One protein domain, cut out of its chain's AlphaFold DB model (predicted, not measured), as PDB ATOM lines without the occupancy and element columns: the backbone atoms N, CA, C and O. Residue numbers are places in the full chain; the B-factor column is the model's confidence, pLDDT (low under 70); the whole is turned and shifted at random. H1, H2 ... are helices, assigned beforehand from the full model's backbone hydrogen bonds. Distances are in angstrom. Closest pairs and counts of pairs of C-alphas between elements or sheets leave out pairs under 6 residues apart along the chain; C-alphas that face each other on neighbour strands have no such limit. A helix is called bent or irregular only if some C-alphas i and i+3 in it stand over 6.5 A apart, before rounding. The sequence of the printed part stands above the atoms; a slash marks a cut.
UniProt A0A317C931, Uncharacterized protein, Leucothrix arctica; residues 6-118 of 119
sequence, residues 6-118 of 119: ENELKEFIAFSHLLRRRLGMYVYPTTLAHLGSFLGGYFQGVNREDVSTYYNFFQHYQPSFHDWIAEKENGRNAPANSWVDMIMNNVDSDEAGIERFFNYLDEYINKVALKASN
ATOM      1  N   GLU A   6      18.941  86.630  10.539       69.06
ATOM      2  CA  GLU A   6      17.897  87.568  10.963       69.06
ATOM      3  C   GLU A   6      18.388  89.015  11.099       69.06
ATOM      4  O   GLU A   6      17.648  89.954  10.795       69.06
ATOM      5  N   ASN A   7      19.618  89.213  11.580       72.81
ATOM      6  CA  ASN A   7      20.211  90.541  11.694       72.81
ATOM      7  C   ASN A   7      20.563  91.090  10.306       72.81
ATOM      8  O   ASN A   7      20.306  92.263  10.054       72.81
ATOM      9  N   GLU A   8      21.020  90.235   9.384       73.25
ATOM     10  CA  GLU A   8      21.263  90.623   7.987       73.25
ATOM     11  C   GLU A   8      19.975  91.102   7.300       73.25
ATOM     12  O   GLU A   8      19.957  92.151   6.657       73.25
ATOM     13  N   LEU A   9      18.863  90.379   7.492       75.38
ATOM     14  CA  LEU A   9      17.554  90.766   6.959       75.38
ATOM     15  C   LEU A   9      17.084  92.113   7.531       75.38
ATOM     16  O   LEU A   9      16.610  92.963   6.780       75.38
ATOM     17  N   LYS A  10      17.226  92.341   8.843       80.75
ATOM     18  CA  LYS A  10      16.837  93.615   9.480       80.75
ATOM     19  C   LYS A  10      17.664  94.791   8.968       80.75
ATOM     20  O   LYS A  10      17.103  95.849   8.680       80.75
ATOM     21  N   GLU A  11      18.975  94.614   8.847       80.69
ATOM     22  CA  GLU A  11      19.881  95.625   8.300       80.69
ATOM     23  C   GLU A  11      19.550  95.942   6.841       80.69
ATOM     24  O   GLU A  11      19.447  97.112   6.463       80.69
ATOM     25  N   PHE A  12      19.279  94.913   6.038       80.06
ATOM     26  CA  PHE A  12      18.862  95.083   4.655       80.06
ATOM     27  C   PHE A  12      17.526  95.824   4.519       80.06
ATOM     28  O   PHE A  12      17.421  96.747   3.712       80.06
ATOM     29  N   ILE A  13      16.526  95.487   5.338       84.06
ATOM     30  CA  ILE A  13      15.241  96.204   5.391       84.06
ATOM     31  C   ILE A  13      15.456  97.676   5.770       84.06
ATOM     32  O   ILE A  13      14.887  98.582   5.159       84.06
ATOM     33  N   ALA A  14      16.294  97.946   6.772       86.94
ATOM     34  CA  ALA A  14      16.593  99.316   7.177       86.94
ATOM     35  C   ALA A  14      17.281 100.102   6.046       86.94
ATOM     36  O   ALA A  14      16.921 101.254   5.780       86.94
ATOM     37  N   PHE A  15      18.229  99.470   5.349       86.25
ATOM     38  CA  PHE A  15      18.903 100.041   4.188       86.25
ATOM     39  C   PHE A  15      17.934 100.314   3.031       86.25
ATOM     40  O   PHE A  15      17.952 101.417   2.484       86.25
ATOM     41  N   SER A  16      17.047  99.374   2.685       86.38
ATOM     42  CA  SER A  16      16.094  99.544   1.580       86.38
ATOM     43  C   SER A  16      15.114 100.692   1.841       86.38
ATOM     44  O   SER A  16      14.885 101.522   0.956       86.38
ATOM     45  N   HIS A  17      14.612 100.828   3.074       90.50
ATOM     46  CA  HIS A  17      13.773 101.959   3.474       90.50
ATOM     47  C   HIS A  17      14.524 103.294   3.422       90.50
ATOM     48  O   HIS A  17      13.969 104.304   2.975       90.50
ATOM     49  N   LEU A  18      15.786 103.323   3.865       91.62
ATOM     50  CA  LEU A  18      16.616 104.524   3.793       91.62
ATOM     51  C   LEU A  18      16.870 104.939   2.340       91.62
ATOM     52  O   LEU A  18      16.698 106.117   2.013       91.62
ATOM     53  N   LEU A  19      17.233 103.977   1.489       91.06
ATOM     54  CA  LEU A  19      17.476 104.175   0.066       91.06
ATOM     55  C   LEU A  19      16.224 104.704  -0.636       91.06
ATOM     56  O   LEU A  19      16.314 105.711  -1.328       91.06
ATOM     57  N   ARG A  20      15.046 104.109  -0.391       93.88
ATOM     58  CA  ARG A  20      13.766 104.584  -0.951       93.88
ATOM     59  C   ARG A  20      13.472 106.028  -0.560       93.88
ATOM     60  O   ARG A  20      13.120 106.843  -1.405       93.88
ATOM     61  N   ARG A  21      13.641 106.368   0.721       93.56
ATOM     62  CA  ARG A  21      13.317 107.705   1.249       93.56
ATOM     63  C   ARG A  21      14.279 108.792   0.775       93.56
ATOM     64  O   ARG A  21      13.899 109.958   0.717       93.56
ATOM     65  N   ARG A  22      15.538 108.445   0.517       93.19
ATOM     66  CA  ARG A  22      16.604 109.403   0.185       93.19
ATOM     67  C   ARG A  22      17.259 109.082  -1.152       93.19
ATOM     68  O   ARG A  22      18.443 109.346  -1.324       93.19
ATOM     69  N   LEU A  23      16.499 108.537  -2.099       92.38
ATOM     70  CA  LEU A  23      17.049 108.021  -3.349       92.38
ATOM     71  C   LEU A  23      17.901 109.060  -4.085       92.38
ATOM     72  O   LEU A  23      19.045 108.773  -4.414       92.38
ATOM     73  N   GLY A  24      17.407 110.294  -4.224       92.75
ATOM     74  CA  GLY A  24      18.141 111.383  -4.879       92.75
ATOM     75  C   GLY A  24      19.435 111.824  -4.178       92.75
ATOM     76  O   GLY A  24      20.242 112.520  -4.783       92.75
ATOM     77  N   MET A  25      19.662 111.421  -2.920       92.69
ATOM     78  CA  MET A  25      20.926 111.664  -2.209       92.69
ATOM     79  C   MET A  25      22.011 110.654  -2.606       92.69
ATOM     80  O   MET A  25      23.192 110.982  -2.571       92.69
ATOM     81  N   TYR A  26      21.612 109.429  -2.950       89.12
ATOM     82  CA  TYR A  26      22.525 108.330  -3.277       89.12
ATOM     83  C   TYR A  26      22.658 108.108  -4.784       89.12
ATOM     84  O   TYR A  26      23.696 107.654  -5.257       89.12
ATOM     85  N   VAL A  27      21.598 108.418  -5.531       92.38
ATOM     86  CA  VAL A  27      21.442 108.105  -6.948       92.38
ATOM     87  C   VAL A  27      21.063 109.381  -7.694       92.38
ATOM     88  O   VAL A  27      19.928 109.860  -7.608       92.38
ATOM     89  N   TYR A  28      22.028 109.921  -8.437       90.25
ATOM     90  CA  TYR A  28      21.837 111.080  -9.300       90.25
ATOM     91  C   TYR A  28      22.504 110.856 -10.669       90.25
ATOM     92  O   TYR A  28      23.701 110.562 -10.701       90.25
ATOM     93  N   PRO A  29      21.784 111.043 -11.792       92.69
ATOM     94  CA  PRO A  29      20.339 111.274 -11.897       92.69
ATOM     95  C   PRO A  29      19.505 110.139 -11.288       92.69
ATOM     96  O   PRO A  29      19.943 108.993 -11.238       92.69
ATOM     97  N   THR A  30      18.302 110.453 -10.806       93.81
ATOM     98  CA  THR A  30      17.409 109.469 -10.179       93.81
ATOM     99  C   THR A  30      16.686 108.643 -11.246       93.81
ATOM    100  O   THR A  30      15.518 108.871 -11.531       93.81
ATOM    101  N   THR A  31      17.409 107.702 -11.854       95.69
ATOM    102  CA  THR A  31      16.888 106.762 -12.861       95.69
ATOM    103  C   THR A  31      17.096 105.319 -12.415       95.69
ATOM    104  O   THR A  31      17.966 105.036 -11.579       95.69
ATOM    105  N   LEU A  32      16.330 104.382 -12.979       94.06
ATOM    106  CA  LEU A  32      16.427 102.969 -12.615       94.06
ATOM    107  C   LEU A  32      17.802 102.388 -12.964       94.06
ATOM    108  O   LEU A  32      18.364 101.609 -12.196       94.06
ATOM    109  N   ALA A  33      18.390 102.825 -14.078       93.06
ATOM    110  CA  ALA A  33      19.738 102.428 -14.482       93.06
ATOM    111  C   ALA A  33      20.818 102.881 -13.481       93.06
ATOM    112  O   ALA A  33      21.709 102.100 -13.129       93.06
ATOM    113  N   HIS A  34      20.730 104.122 -12.980       93.81
ATOM    114  CA  HIS A  34      21.662 104.622 -11.966       93.81
ATOM    115  C   HIS A  34      21.453 103.920 -10.625       93.81
ATOM    116  O   HIS A  34      22.434 103.595  -9.958       93.81
ATOM    117  N   LEU A  35      20.207 103.613 -10.254       92.94
ATOM    118  CA  LEU A  35      19.911 102.791  -9.081       92.94
ATOM    119  C   LEU A  35      20.517 101.387  -9.224       92.94
ATOM    120  O   LEU A  35      21.164 100.900  -8.298       92.94
ATOM    121  N   GLY A  36      20.377 100.764 -10.395       90.06
ATOM    122  CA  GLY A  36      20.966  99.459 -10.682       90.06
ATOM    123  C   GLY A  36      22.487  99.453 -10.568       90.06
ATOM    124  O   GLY A  36      23.059  98.574  -9.923       90.06
ATOM    125  N   SER A  37      23.140 100.477 -11.116       88.31
ATOM    126  CA  SER A  37      24.594 100.648 -11.029       88.31
ATOM    127  C   SER A  37      25.063 100.949  -9.604       88.31
ATOM    128  O   SER A  37      26.052 100.371  -9.154       88.31
ATOM    129  N   PHE A  38      24.339 101.797  -8.866       90.44
ATOM    130  CA  PHE A  38      24.608 102.088  -7.458       90.44
ATOM    131  C   PHE A  38      24.559 100.815  -6.612       90.44
ATOM    132  O   PHE A  38      25.509 100.529  -5.889       90.44
ATOM    133  N   LEU A  39      23.495 100.020  -6.741       86.06
ATOM    134  CA  LEU A  39      23.350  98.760  -6.012       86.06
ATOM    135  C   LEU A  39      24.418  97.742  -6.420       86.06
ATOM    136  O   LEU A  39      25.032  97.121  -5.556       86.06
ATOM    137  N   GLY A  40      24.702  97.613  -7.719       80.38
ATOM    138  CA  GLY A  40      25.770  96.745  -8.218       80.38
ATOM    139  C   GLY A  40      27.138  97.105  -7.632       80.38
ATOM    140  O   GLY A  40      27.858  96.223  -7.164       80.38
ATOM    141  N   GLY A  41      27.476  98.396  -7.600       81.12
ATOM    142  CA  GLY A  41      28.706  98.900  -6.989       81.12
ATOM    143  C   GLY A  41      28.726  98.738  -5.469       81.12
ATOM    144  O   GLY A  41      29.738  98.308  -4.920       81.12
ATOM    145  N   TYR A  42      27.606  99.013  -4.797       80.50
ATOM    146  CA  TYR A  42      27.452  98.830  -3.355       80.50
ATOM    147  C   TYR A  42      27.721  97.376  -2.959       80.50
ATOM    148  O   TYR A  42      28.582  97.123  -2.123       80.50
ATOM    149  N   PHE A  43      27.086  96.404  -3.620       74.19
ATOM    150  CA  PHE A  43      27.305  94.987  -3.317       74.19
ATOM    151  C   PHE A  43      28.718  94.509  -3.656       74.19
ATOM    152  O   PHE A  43      29.290  93.715  -2.912       74.19
ATOM    153  N   GLN A  44      29.318  95.003  -4.743       70.19
ATOM    154  CA  GLN A  44      30.711  94.685  -5.071       70.19
ATOM    155  C   GLN A  44      31.707  95.274  -4.065       70.19
ATOM    156  O   GLN A  44      32.697  94.621  -3.748       70.19
ATOM    157  N   GLY A  45      31.463  96.491  -3.570       69.12
ATOM    158  CA  GLY A  45      32.292  97.132  -2.549       69.12
ATOM    159  C   GLY A  45      32.186  96.420  -1.204       69.12
ATOM    160  O   GLY A  45      33.202  96.099  -0.596       69.12
ATOM    161  N   VAL A  46      30.961  96.078  -0.805       65.69
ATOM    162  CA  VAL A  46      30.665  95.319   0.416       65.69
ATOM    163  C   VAL A  46      31.310  93.923   0.399       65.69
ATOM    164  O   VAL A  46      31.748  93.459   1.438       65.69
ATOM    165  N   ASN A  47      31.473  93.295  -0.770       60.03
ATOM    166  CA  ASN A  47      32.198  92.022  -0.919       60.03
ATOM    167  C   ASN A  47      33.725  92.107  -0.798       60.03
ATOM    168  O   ASN A  47      34.384  91.073  -0.686       60.03
ATOM    169  N   ARG A  48      34.311  93.299  -0.946       55.22
ATOM    170  CA  ARG A  48      35.771  93.486  -0.898       55.22
ATOM    171  C   ARG A  48      36.277  93.792   0.502       55.22
ATOM    172  O   ARG A  48      37.449  93.550   0.780       55.22
ATOM    173  N   GLU A  49      35.412  94.318   1.351       52.72
ATOM    174  CA  GLU A  49      35.658  94.463   2.778       52.72
ATOM    175  C   GLU A  49      34.979  93.289   3.494       52.72
ATOM    176  O   GLU A  49      34.080  92.667   2.945       52.72
ATOM    177  N   ASP A  50      35.417  92.932   4.697       52.75
ATOM    178  CA  ASP A  50      34.955  91.777   5.495       52.75
ATOM    179  C   ASP A  50      33.483  91.914   5.992       52.75
ATOM    180  O   ASP A  50      33.113  91.486   7.087       52.75
ATOM    181  N   VAL A  51      32.634  92.583   5.206       50.94
ATOM    182  CA  VAL A  51      31.237  92.944   5.448       50.94
ATOM    183  C   VAL A  51      30.364  92.043   4.571       50.94
ATOM    184  O   VAL A  51      29.711  92.475   3.635       50.94
ATOM    185  N   SER A  52      30.344  90.741   4.841       52.69
ATOM    186  CA  SER A  52      29.608  89.747   4.040       52.69
ATOM    187  C   SER A  52      28.071  89.898   4.050       52.69
ATOM    188  O   SER A  52      27.369  89.171   3.351       52.69
ATOM    189  N   THR A  53      27.520  90.861   4.788       54.81
ATOM    190  CA  THR A  53      26.107  90.914   5.183       54.81
ATOM    191  C   THR A  53      25.117  91.150   4.031       54.81
ATOM    192  O   THR A  53      24.057  90.531   3.986       54.81
ATOM    193  N   TYR A  54      25.425  92.031   3.067       52.75
ATOM    194  CA  TYR A  54      24.419  92.481   2.079       52.75
ATOM    195  C   TYR A  54      24.441  91.712   0.755       52.75
ATOM    196  O   TYR A  54      23.391  91.501   0.147       52.75
ATOM    197  N   TYR A  55      25.615  91.265   0.304       50.94
ATOM    198  CA  TYR A  55      25.720  90.415  -0.886       50.94
ATOM    199  C   TYR A  55      25.115  89.032  -0.641       50.94
ATOM    200  O   TYR A  55      24.475  88.462  -1.529       50.94
ATOM    201  N   ASN A  56      25.224  88.541   0.597       54.81
ATOM    202  CA  ASN A  56      24.572  87.311   1.007       54.81
ATOM    203  C   ASN A  56      23.050  87.401   0.853       54.81
ATOM    204  O   ASN A  56      22.464  86.457   0.345       54.81
ATOM    205  N   PHE A  57      22.402  88.531   1.152       60.03
ATOM    206  CA  PHE A  57      20.940  88.647   1.056       60.03
ATOM    207  C   PHE A  57      20.381  88.429  -0.365       60.03
ATOM    208  O   PHE A  57      19.352  87.783  -0.559       60.03
ATOM    209  N   PHE A  58      21.057  88.932  -1.395       59.88
ATOM    210  CA  PHE A  58      20.577  88.768  -2.770       59.88
ATOM    211  C   PHE A  58      20.868  87.387  -3.366       59.88
ATOM    212  O   PHE A  58      20.220  87.017  -4.343       59.88
ATOM    213  N   GLN A  59      21.806  86.631  -2.784       57.94
ATOM    214  CA  GLN A  59      22.264  85.339  -3.315       57.94
ATOM    215  C   GLN A  59      21.903  84.119  -2.456       57.94
ATOM    216  O   GLN A  59      21.748  83.028  -3.001       57.94
ATOM    217  N   HIS A  60      21.762  84.266  -1.135       59.88
ATOM    218  CA  HIS A  60      21.481  83.154  -0.217       59.88
ATOM    219  C   HIS A  60      20.002  82.781  -0.154       59.88
ATOM    220  O   HIS A  60      19.673  81.640   0.171       59.88
ATOM    221  N   TYR A  61      19.097  83.709  -0.462       60.22
ATOM    222  CA  TYR A  61      17.672  83.408  -0.472       60.22
ATOM    223  C   TYR A  61      17.252  82.896  -1.853       60.22
ATOM    224  O   TYR A  61      17.617  83.458  -2.880       60.22
ATOM    225  N   GLN A  62      16.507  81.786  -1.862       57.53
ATOM    226  CA  GLN A  62      15.979  81.152  -3.071       57.53
ATOM    227  C   GLN A  62      14.451  81.352  -3.169       57.53
ATOM    228  O   GLN A  62      13.716  81.001  -2.224       57.53
ATOM    229  N   PRO A  63      13.931  81.871  -4.303       66.75
ATOM    230  CA  PRO A  63      14.673  82.370  -5.479       66.75
ATOM    231  C   PRO A  63      15.463  83.653  -5.168       66.75
ATOM    232  O   PRO A  63      15.081  84.355  -4.234       66.75
ATOM    233  N   SER A  64      16.520  83.963  -5.933       79.56
ATOM    234  CA  SER A  64      17.233  85.244  -5.796       79.56
ATOM    235  C   SER A  64      16.315  86.415  -6.163       79.56
ATOM    236  O   SER A  64      15.292  86.231  -6.825       79.56
ATOM    237  N   PHE A  65      16.663  87.648  -5.787       84.62
ATOM    238  CA  PHE A  65      15.846  88.805  -6.186       84.62
ATOM    239  C   PHE A  65      15.808  89.016  -7.705       84.62
ATOM    240  O   PHE A  65      14.802  89.467  -8.245       84.62
ATOM    241  N   HIS A  66      16.897  88.680  -8.402       85.44
ATOM    242  CA  HIS A  66      16.925  88.730  -9.858       85.44
ATOM    243  C   HIS A  66      15.901  87.756 -10.447       85.44
ATOM    244  O   HIS A  66      15.070  88.161 -11.255       85.44
ATOM    245  N   ASP A  67      15.907  86.508  -9.972       85.25
ATOM    246  CA  ASP A  67      14.955  85.480 -10.403       85.25
ATOM    247  C   ASP A  67      13.514  85.851 -10.028       85.25
ATOM    248  O   ASP A  67      12.578  85.574 -10.773       85.25
ATOM    249  N   TRP A  68      13.327  86.518  -8.885       88.38
ATOM    250  CA  TRP A  68      12.033  87.040  -8.456       88.38
ATOM    251  C   TRP A  68      11.484  88.079  -9.437       88.38
ATOM    252  O   TRP A  68      10.341  87.956  -9.874       88.38
ATOM    253  N   ILE A  69      12.289  89.071  -9.833       89.44
ATOM    254  CA  ILE A  69      11.886  90.054 -10.851       89.44
ATOM    255  C   ILE A  69      11.642  89.360 -12.192       89.44
ATOM    256  O   ILE A  69      10.652  89.647 -12.857       89.44
ATOM    257  N   ALA A  70      12.509  88.423 -12.572       89.56
ATOM    258  CA  ALA A  70      12.385  87.667 -13.810       89.56
ATOM    259  C   ALA A  70      11.039  86.928 -13.898       89.56
ATOM    260  O   ALA A  70      10.332  87.045 -14.902       89.56
ATOM    261  N   GLU A  71      10.638  86.252 -12.818       88.62
ATOM    262  CA  GLU A  71       9.333  85.595 -12.703       88.62
ATOM    263  C   GLU A  71       8.171  86.597 -12.807       88.62
ATOM    264  O   GLU A  71       7.175  86.303 -13.469       88.62
ATOM    265  N   LYS A  72       8.296  87.780 -12.193       90.25
ATOM    266  CA  LYS A  72       7.252  88.820 -12.178       90.25
ATOM    267  C   LYS A  72       7.060  89.522 -13.518       90.25
ATOM    268  O   LYS A  72       5.923  89.751 -13.915       90.25
ATOM    269  N   GLU A  73       8.152  89.858 -14.192       89.19
ATOM    270  CA  GLU A  73       8.136  90.655 -15.422       89.19
ATOM    271  C   GLU A  73       7.939  89.799 -16.674       89.19
ATOM    272  O   GLU A  73       7.259  90.212 -17.608       89.19
ATOM    273  N   ASN A  74       8.522  88.597 -16.710       83.81
ATOM    274  CA  ASN A  74       8.614  87.804 -17.942       83.81
ATOM    275  C   ASN A  74       8.145  86.346 -17.781       83.81
ATOM    276  O   ASN A  74       8.118  85.585 -18.755       83.81
ATOM    277  N   GLY A  75       7.769  85.924 -16.571       79.44
ATOM    278  CA  GLY A  75       7.361  84.550 -16.292       79.44
ATOM    279  C   GLY A  75       8.502  83.532 -16.429       79.44
ATOM    280  O   GLY A  75       9.683  83.855 -16.350       79.44
ATOM    281  N   ARG A  76       8.153  82.254 -16.640       62.44
ATOM    282  CA  ARG A  76       9.103  81.117 -16.588       62.44
ATOM    283  C   ARG A  76      10.173  81.092 -17.692       62.44
ATOM    284  O   ARG A  76      11.082  80.277 -17.603       62.44
ATOM    285  N   ASN A  77      10.065  81.953 -18.706       63.59
ATOM    286  CA  ASN A  77      10.999  82.039 -19.836       63.59
ATOM    287  C   ASN A  77      11.716  83.395 -19.878       63.59
ATOM    288  O   ASN A  77      12.017  83.905 -20.959       63.59
ATOM    289  N   ALA A  78      11.929  84.003 -18.712       63.00
ATOM    290  CA  ALA A  78      12.553  85.306 -18.622       63.00
ATOM    291  C   ALA A  78      13.923  85.325 -19.327       63.00
ATOM    292  O   ALA A  78      14.748  84.437 -19.090       63.00
ATOM    293  N   PRO A  79      14.176  86.310 -20.206       64.44
ATOM    294  CA  PRO A  79      15.476  86.454 -20.842       64.44
ATOM    295  C   PRO A  79      16.552  86.744 -19.787       64.44
ATOM    296  O   PRO A  79      16.266  87.355 -18.759       64.44
ATOM    297  N   ALA A  80      17.803  86.369 -20.072       66.94
ATOM    298  CA  ALA A  80      18.974  86.631 -19.221       66.94
ATOM    299  C   ALA A  80      19.401  88.119 -19.208       66.94
ATOM    300  O   ALA A  80      20.588  88.443 -19.153       66.94
ATOM    301  N   ASN A  81      18.433  89.026 -19.322       75.12
ATOM    302  CA  ASN A  81      18.641  90.466 -19.323       75.12
ATOM    303  C   ASN A  81      18.859  90.957 -17.892       75.12
ATOM    304  O   ASN A  81      18.561  90.250 -16.933       75.12
ATOM    305  N   SER A  82      19.358  92.179 -17.712       84.06
ATOM    306  CA  SER A  82      19.429  92.742 -16.365       84.06
ATOM    307  C   SER A  82      18.016  92.966 -15.809       84.06
ATOM    308  O   SER A  82      17.077  93.225 -16.561       84.06
ATOM    309  N   TRP A  83      17.841  92.903 -14.485       89.12
ATOM    310  CA  TRP A  83      16.541  93.208 -13.870       89.12
ATOM    311  C   TRP A  83      16.090  94.651 -14.160       89.12
ATOM    312  O   TRP A  83      14.894  94.923 -14.180       89.12
ATOM    313  N   VAL A  84      17.040  95.560 -14.421       90.81
ATOM    314  CA  VAL A  84      16.762  96.932 -14.866       90.81
ATOM    315  C   VAL A  84      16.027  96.892 -16.200       90.81
ATOM    316  O   VAL A  84      14.949  97.464 -16.308       90.81
ATOM    317  N   ASP A  85      16.561  96.164 -17.183       90.38
ATOM    318  CA  ASP A  85      15.937  96.044 -18.506       90.38
ATOM    319  C   ASP A  85      14.568  95.370 -18.413       90.38
ATOM    320  O   ASP A  85      13.623  95.794 -19.072       90.38
ATOM    321  N   MET A  86      14.435  94.335 -17.575       92.06
ATOM    322  CA  MET A  86      13.154  93.650 -17.382       92.06
ATOM    323  C   MET A  86      12.064  94.598 -16.881       92.06
ATOM    324  O   MET A  86      10.953  94.554 -17.394       92.06
ATOM    325  N   ILE A  87      12.384  95.465 -15.916       93.50
ATOM    326  CA  ILE A  87      11.432  96.455 -15.406       93.50
ATOM    327  C   ILE A  87      11.178  97.540 -16.456       93.50
ATOM    328  O   ILE A  87      10.020  97.844 -16.734       93.50
ATOM    329  N   MET A  88      12.235  98.103 -17.056       93.75
ATOM    330  CA  MET A  88      12.114  99.206 -18.021       93.75
ATOM    331  C   MET A  88      11.318  98.827 -19.270       93.75
ATOM    332  O   MET A  88      10.643  99.678 -19.835       93.75
ATOM    333  N   ASN A  89      11.338  97.560 -19.681       92.06
ATOM    334  CA  ASN A  89      10.547  97.090 -20.819       92.06
ATOM    335  C   ASN A  89       9.030  97.072 -20.556       92.06
ATOM    336  O   ASN A  89       8.260  96.950 -21.506       92.06
ATOM    337  N   ASN A  90       8.596  97.184 -19.296       92.25
ATOM    338  CA  ASN A  90       7.194  97.074 -18.887       92.25
ATOM    339  C   ASN A  90       6.659  98.343 -18.193       92.25
ATOM    340  O   ASN A  90       5.595  98.295 -17.560       92.25
ATOM    341  N   VAL A  91       7.385  99.463 -18.265       95.12
ATOM    342  CA  VAL A  91       6.993 100.763 -17.696       95.12
ATOM    343  C   VAL A  91       7.285 101.901 -18.671       95.12
ATOM    344  O   VAL A  91       8.183 101.802 -19.502       95.12
ATOM    345  N   ASP A  92       6.561 103.011 -18.526       94.69
ATOM    346  CA  ASP A  92       6.661 104.155 -19.445       94.69
ATOM    347  C   ASP A  92       7.616 105.264 -18.962       94.69
ATOM    348  O   ASP A  92       7.838 106.246 -19.674       94.69
ATOM    349  N   SER A  93       8.172 105.157 -17.748       96.12
ATOM    350  CA  SER A  93       9.113 106.143 -17.203       96.12
ATOM    351  C   SER A  93      10.065 105.554 -16.160       96.12
ATOM    352  O   SER A  93       9.802 104.502 -15.572       96.12
ATOM    353  N   ASP A  94      11.164 106.265 -15.897       94.50
ATOM    354  CA  ASP A  94      12.113 105.916 -14.839       94.50
ATOM    355  C   ASP A  94      11.480 105.986 -13.446       94.50
ATOM    356  O   ASP A  94      11.753 105.129 -12.607       94.50
ATOM    357  N   GLU A  95      10.602 106.958 -13.189       95.19
ATOM    358  CA  GLU A  95       9.871 107.052 -11.923       95.19
ATOM    359  C   GLU A  95       9.002 105.812 -11.697       95.19
ATOM    360  O   GLU A  95       9.054 105.218 -10.618       95.19
ATOM    361  N   ALA A  96       8.265 105.378 -12.726       96.75
ATOM    362  CA  ALA A  96       7.462 104.159 -12.671       96.75
ATOM    363  C   ALA A  96       8.338 102.906 -12.500       96.75
ATOM    364  O   ALA A  96       7.980 101.994 -11.752       96.75
ATOM    365  N   GLY A  97       9.511 102.868 -13.139       96.50
ATOM    366  CA  GLY A  97      10.484 101.787 -12.979       96.50
ATOM    367  C   GLY A  97      11.061 101.701 -11.566       96.50
ATOM    368  O   GLY A  97      11.136 100.617 -10.985       96.50
ATOM    369  N   ILE A  98      11.413 102.842 -10.972       96.12
ATOM    370  CA  ILE A  98      11.894 102.938  -9.587       96.12
ATOM    371  C   ILE A  98      10.803 102.512  -8.605       96.12
ATOM    372  O   ILE A  98      11.071 101.736  -7.685       96.12
ATOM    373  N   GLU A  99       9.573 102.994  -8.787       96.19
ATOM    374  CA  GLU A  99       8.444 102.593  -7.949       96.19
ATOM    375  C   GLU A  99       8.222 101.078  -8.026       96.19
ATOM    376  O   GLU A  99       8.129 100.408  -6.992       96.19
ATOM    377  N   ARG A 100       8.218 100.520  -9.240       96.06
ATOM    378  CA  ARG A 100       8.047  99.084  -9.459       96.06
ATOM    379  C   ARG A 100       9.167  98.261  -8.824       96.06
ATOM    380  O   ARG A 100       8.872  97.257  -8.176       96.06
ATOM    381  N   PHE A 101      10.420  98.706  -8.921       95.06
ATOM    382  CA  PHE A 101      11.546  98.079  -8.224       95.06
ATOM    383  C   PHE A 101      11.301  97.989  -6.713       95.06
ATOM    384  O   PHE A 101      11.442  96.910  -6.137       95.06
ATOM    385  N   PHE A 102      10.910  99.093  -6.066       94.94
ATOM    386  CA  PHE A 102      10.681  99.085  -4.619       94.94
ATOM    387  C   PHE A 102       9.479  98.230  -4.225       94.94
ATOM    388  O   PHE A 102       9.541  97.555  -3.202       94.94
ATOM    389  N   ASN A 103       8.427  98.189  -5.044       95.38
ATOM    390  CA  ASN A 103       7.283  97.316  -4.792       95.38
ATOM    391  C   ASN A 103       7.690  95.833  -4.854       95.38
ATOM    392  O   ASN A 103       7.367  95.071  -3.944       95.38
ATOM    393  N   TYR A 104       8.474  95.419  -5.854       93.75
ATOM    394  CA  TYR A 104       8.999  94.049  -5.893       93.75
ATOM    395  C   TYR A 104       9.958  93.742  -4.761       93.75
ATOM    396  O   TYR A 104       9.979  92.608  -4.281       93.75
ATOM    397  N   LEU A 105      10.743  94.731  -4.337       90.75
ATOM    398  CA  LEU A 105      11.635  94.577  -3.204       90.75
ATOM    399  C   LEU A 105      10.856  94.336  -1.908       90.75
ATOM    400  O   LEU A 105      11.191  93.411  -1.171       90.75
ATOM    401  N   ASP A 106       9.788  95.097  -1.668       91.94
ATOM    402  CA  ASP A 106       8.899  94.905  -0.519       91.94
ATOM    403  C   ASP A 106       8.245  93.511  -0.557       91.94
ATOM    404  O   ASP A 106       8.245  92.786   0.441       91.94
ATOM    405  N   GLU A 107       7.733  93.083  -1.716       91.88
ATOM    406  CA  GLU A 107       7.158  91.742  -1.881       91.88
ATOM    407  C   GLU A 107       8.179  90.625  -1.616       91.88
ATOM    408  O   GLU A 107       7.873  89.641  -0.936       91.88
ATOM    409  N   TYR A 108       9.397  90.781  -2.139       88.88
ATOM    410  CA  TYR A 108      10.486  89.830  -1.952       88.88
ATOM    411  C   TYR A 108      10.886  89.717  -0.481       88.88
ATOM    412  O   TYR A 108      10.941  88.612   0.063       88.88
ATOM    413  N   ILE A 109      11.099  90.856   0.186       86.50
ATOM    414  CA  ILE A 109      11.414  90.930   1.616       86.50
ATOM    415  C   ILE A 109      10.327  90.234   2.434       86.50
ATOM    416  O   ILE A 109      10.648  89.412   3.289       86.50
ATOM    417  N   ASN A 110       9.049  90.503   2.153       87.38
ATOM    418  CA  ASN A 110       7.937  89.865   2.860       87.38
ATOM    419  C   ASN A 110       7.947  88.343   2.678       87.38
ATOM    420  O   ASN A 110       7.794  87.597   3.646       87.38
ATOM    421  N   LYS A 111       8.186  87.858   1.453       84.62
ATOM    422  CA  LYS A 111       8.301  86.420   1.172       84.62
ATOM    423  C   LYS A 111       9.471  85.781   1.925       84.62
ATOM    424  O   LYS A 111       9.327  84.677   2.451       84.62
ATOM    425  N   VAL A 112      10.615  86.457   1.975       80.75
ATOM    426  CA  VAL A 112      11.812  85.987   2.683       80.75
ATOM    427  C   VAL A 112      11.597  85.984   4.199       80.75
ATOM    428  O   VAL A 112      11.864  84.971   4.844       80.75
ATOM    429  N   ALA A 113      11.042  87.056   4.763       76.56
ATOM    430  CA  ALA A 113      10.747  87.171   6.191       76.56
ATOM    431  C   ALA A 113       9.759  86.093   6.672       76.56
ATOM    432  O   ALA A 113       9.953  85.491   7.731       76.56
ATOM    433  N   LEU A 114       8.735  85.786   5.866       68.12
ATOM    434  CA  LEU A 114       7.802  84.690   6.143       68.12
ATOM    435  C   LEU A 114       8.489  83.319   6.138       68.12
ATOM    436  O   LEU A 114       8.135  82.462   6.942       68.12
ATOM    437  N   LYS A 115       9.473  83.085   5.261       67.19
ATOM    438  CA  LYS A 115      10.245  81.832   5.270       67.19
ATOM    439  C   LYS A 115      11.148  81.729   6.498       67.19
ATOM    440  O   LYS A 115      11.179  80.672   7.117       67.19
ATOM    441  N   ALA A 116      11.827  82.815   6.865       61.06
ATOM    442  CA  ALA A 116      12.707  82.859   8.034       61.06
ATOM    443  C   ALA A 116      11.956  82.642   9.360       61.06
ATOM    444  O   ALA A 116      12.529  82.111  10.295       61.06
ATOM    445  N   SER A 117      10.667  82.998   9.428       58.69
ATOM    446  CA  SER A 117       9.828  82.796  10.624       58.69
ATOM    447  C   SER A 117       9.282  81.364  10.778       58.69
ATOM    448  O   SER A 117       8.663  81.055  11.791       58.69
ATOM    449  N   ASN A 118       9.445  80.511   9.758       54.91
ATOM    450  CA  ASN A 118       8.936  79.132   9.712       54.91
ATOM    451  C   ASN A 118      10.060  78.073   9.811       54.91
ATOM    452  O   ASN A 118       9.839  76.904   9.475       54.91
TER     453      ASN A 118
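This is residues 6 to 118 of the 119 residues of an uncharacterized protein of Leucothrix arctica (UniProt A0A317C931). Two helices, H1 and the long H7, lie side by side and run opposite ways, and over one side of this pair the other larger part of the model, H3, H4, H5 and H6, makes a ring of four helices. The ring is weakest between H4 and H5, which meet only at the corner by their link, while the short H2 sits at the rim between H1 and H3. The 113 printed residues hold seven named helices, H1 to H7 in chain order, and no named strand; the class is all helix, with mostly crossed packing. The whole is compact, with a radius of gyration of the C-alphas of 13.9 A, and rounded, spanning 37 by 34 by 24 A.

H1, residues 6 to 21, begins at C-alpha 6 (17.897, 87.568, 10.963) and is 22.8 A long. H2 is residues 23 to 26. H3, residues 32 to 46, begins at C-alpha 32 (16.427, 102.969, -12.615) and is 20.8 A long. H4 is residues 53 to 60. H5, residues 65 to 77, is 16.0 A long and irregular: C-alphas 73 and 76 are 9.7 A apart. H6 is residues 83 to 88. H7, residues 94 to 116, is 32.5 A long and ends at C-alpha 116 (12.707, 82.859, 8.034).

H7 is the hub, touching H1, H3, H5 and H6. H1 touches it at a shallow tilt of 17 degrees, opposite ways, with the C-alphas of Arg 20 and Phe 102 closest at 7.3 A. H3 touches H7 with residue 32 alone, at a steep tilt of 44 degrees, the C-alphas of Leu 32 and Ile 98 being closest at 5.5 A. H5 touches H7 with residues 65 to 69 alone, about perpendicular at 75 degrees; Phe 65 and Tyr 108 have the closest C-alphas, 6.9 A. H6 and H7 form a helical hairpin, closest at the C-alphas of Met 88 and Gly 97, 5.9 A. H3 touches H6 at a shallow tilt of 14 degrees, opposite ways, closest at the C-alphas of Ala 33 and Val 84, 6.3 A. H4 touches H1, closest at the C-alphas of Glu 8 and Thr 53, 5.6 A. H1 and H3 are apart. Every O i to N i+4 pair is within hydrogen-bond range in H1, H3, H6 and H7; H4 has 2 of 4, H5 has 7 of 9, and H2 is too short for such a pair.

The C-alphas of Pro 29 and Asn 118, the two farthest apart, are 40.4 A from each other. The printed part has no cut and no long link. Mean pLDDT of the printed part is 80.9; it is under 70 at residue 6 and residues 45 to 63, 76 to 80 and 114 to 118.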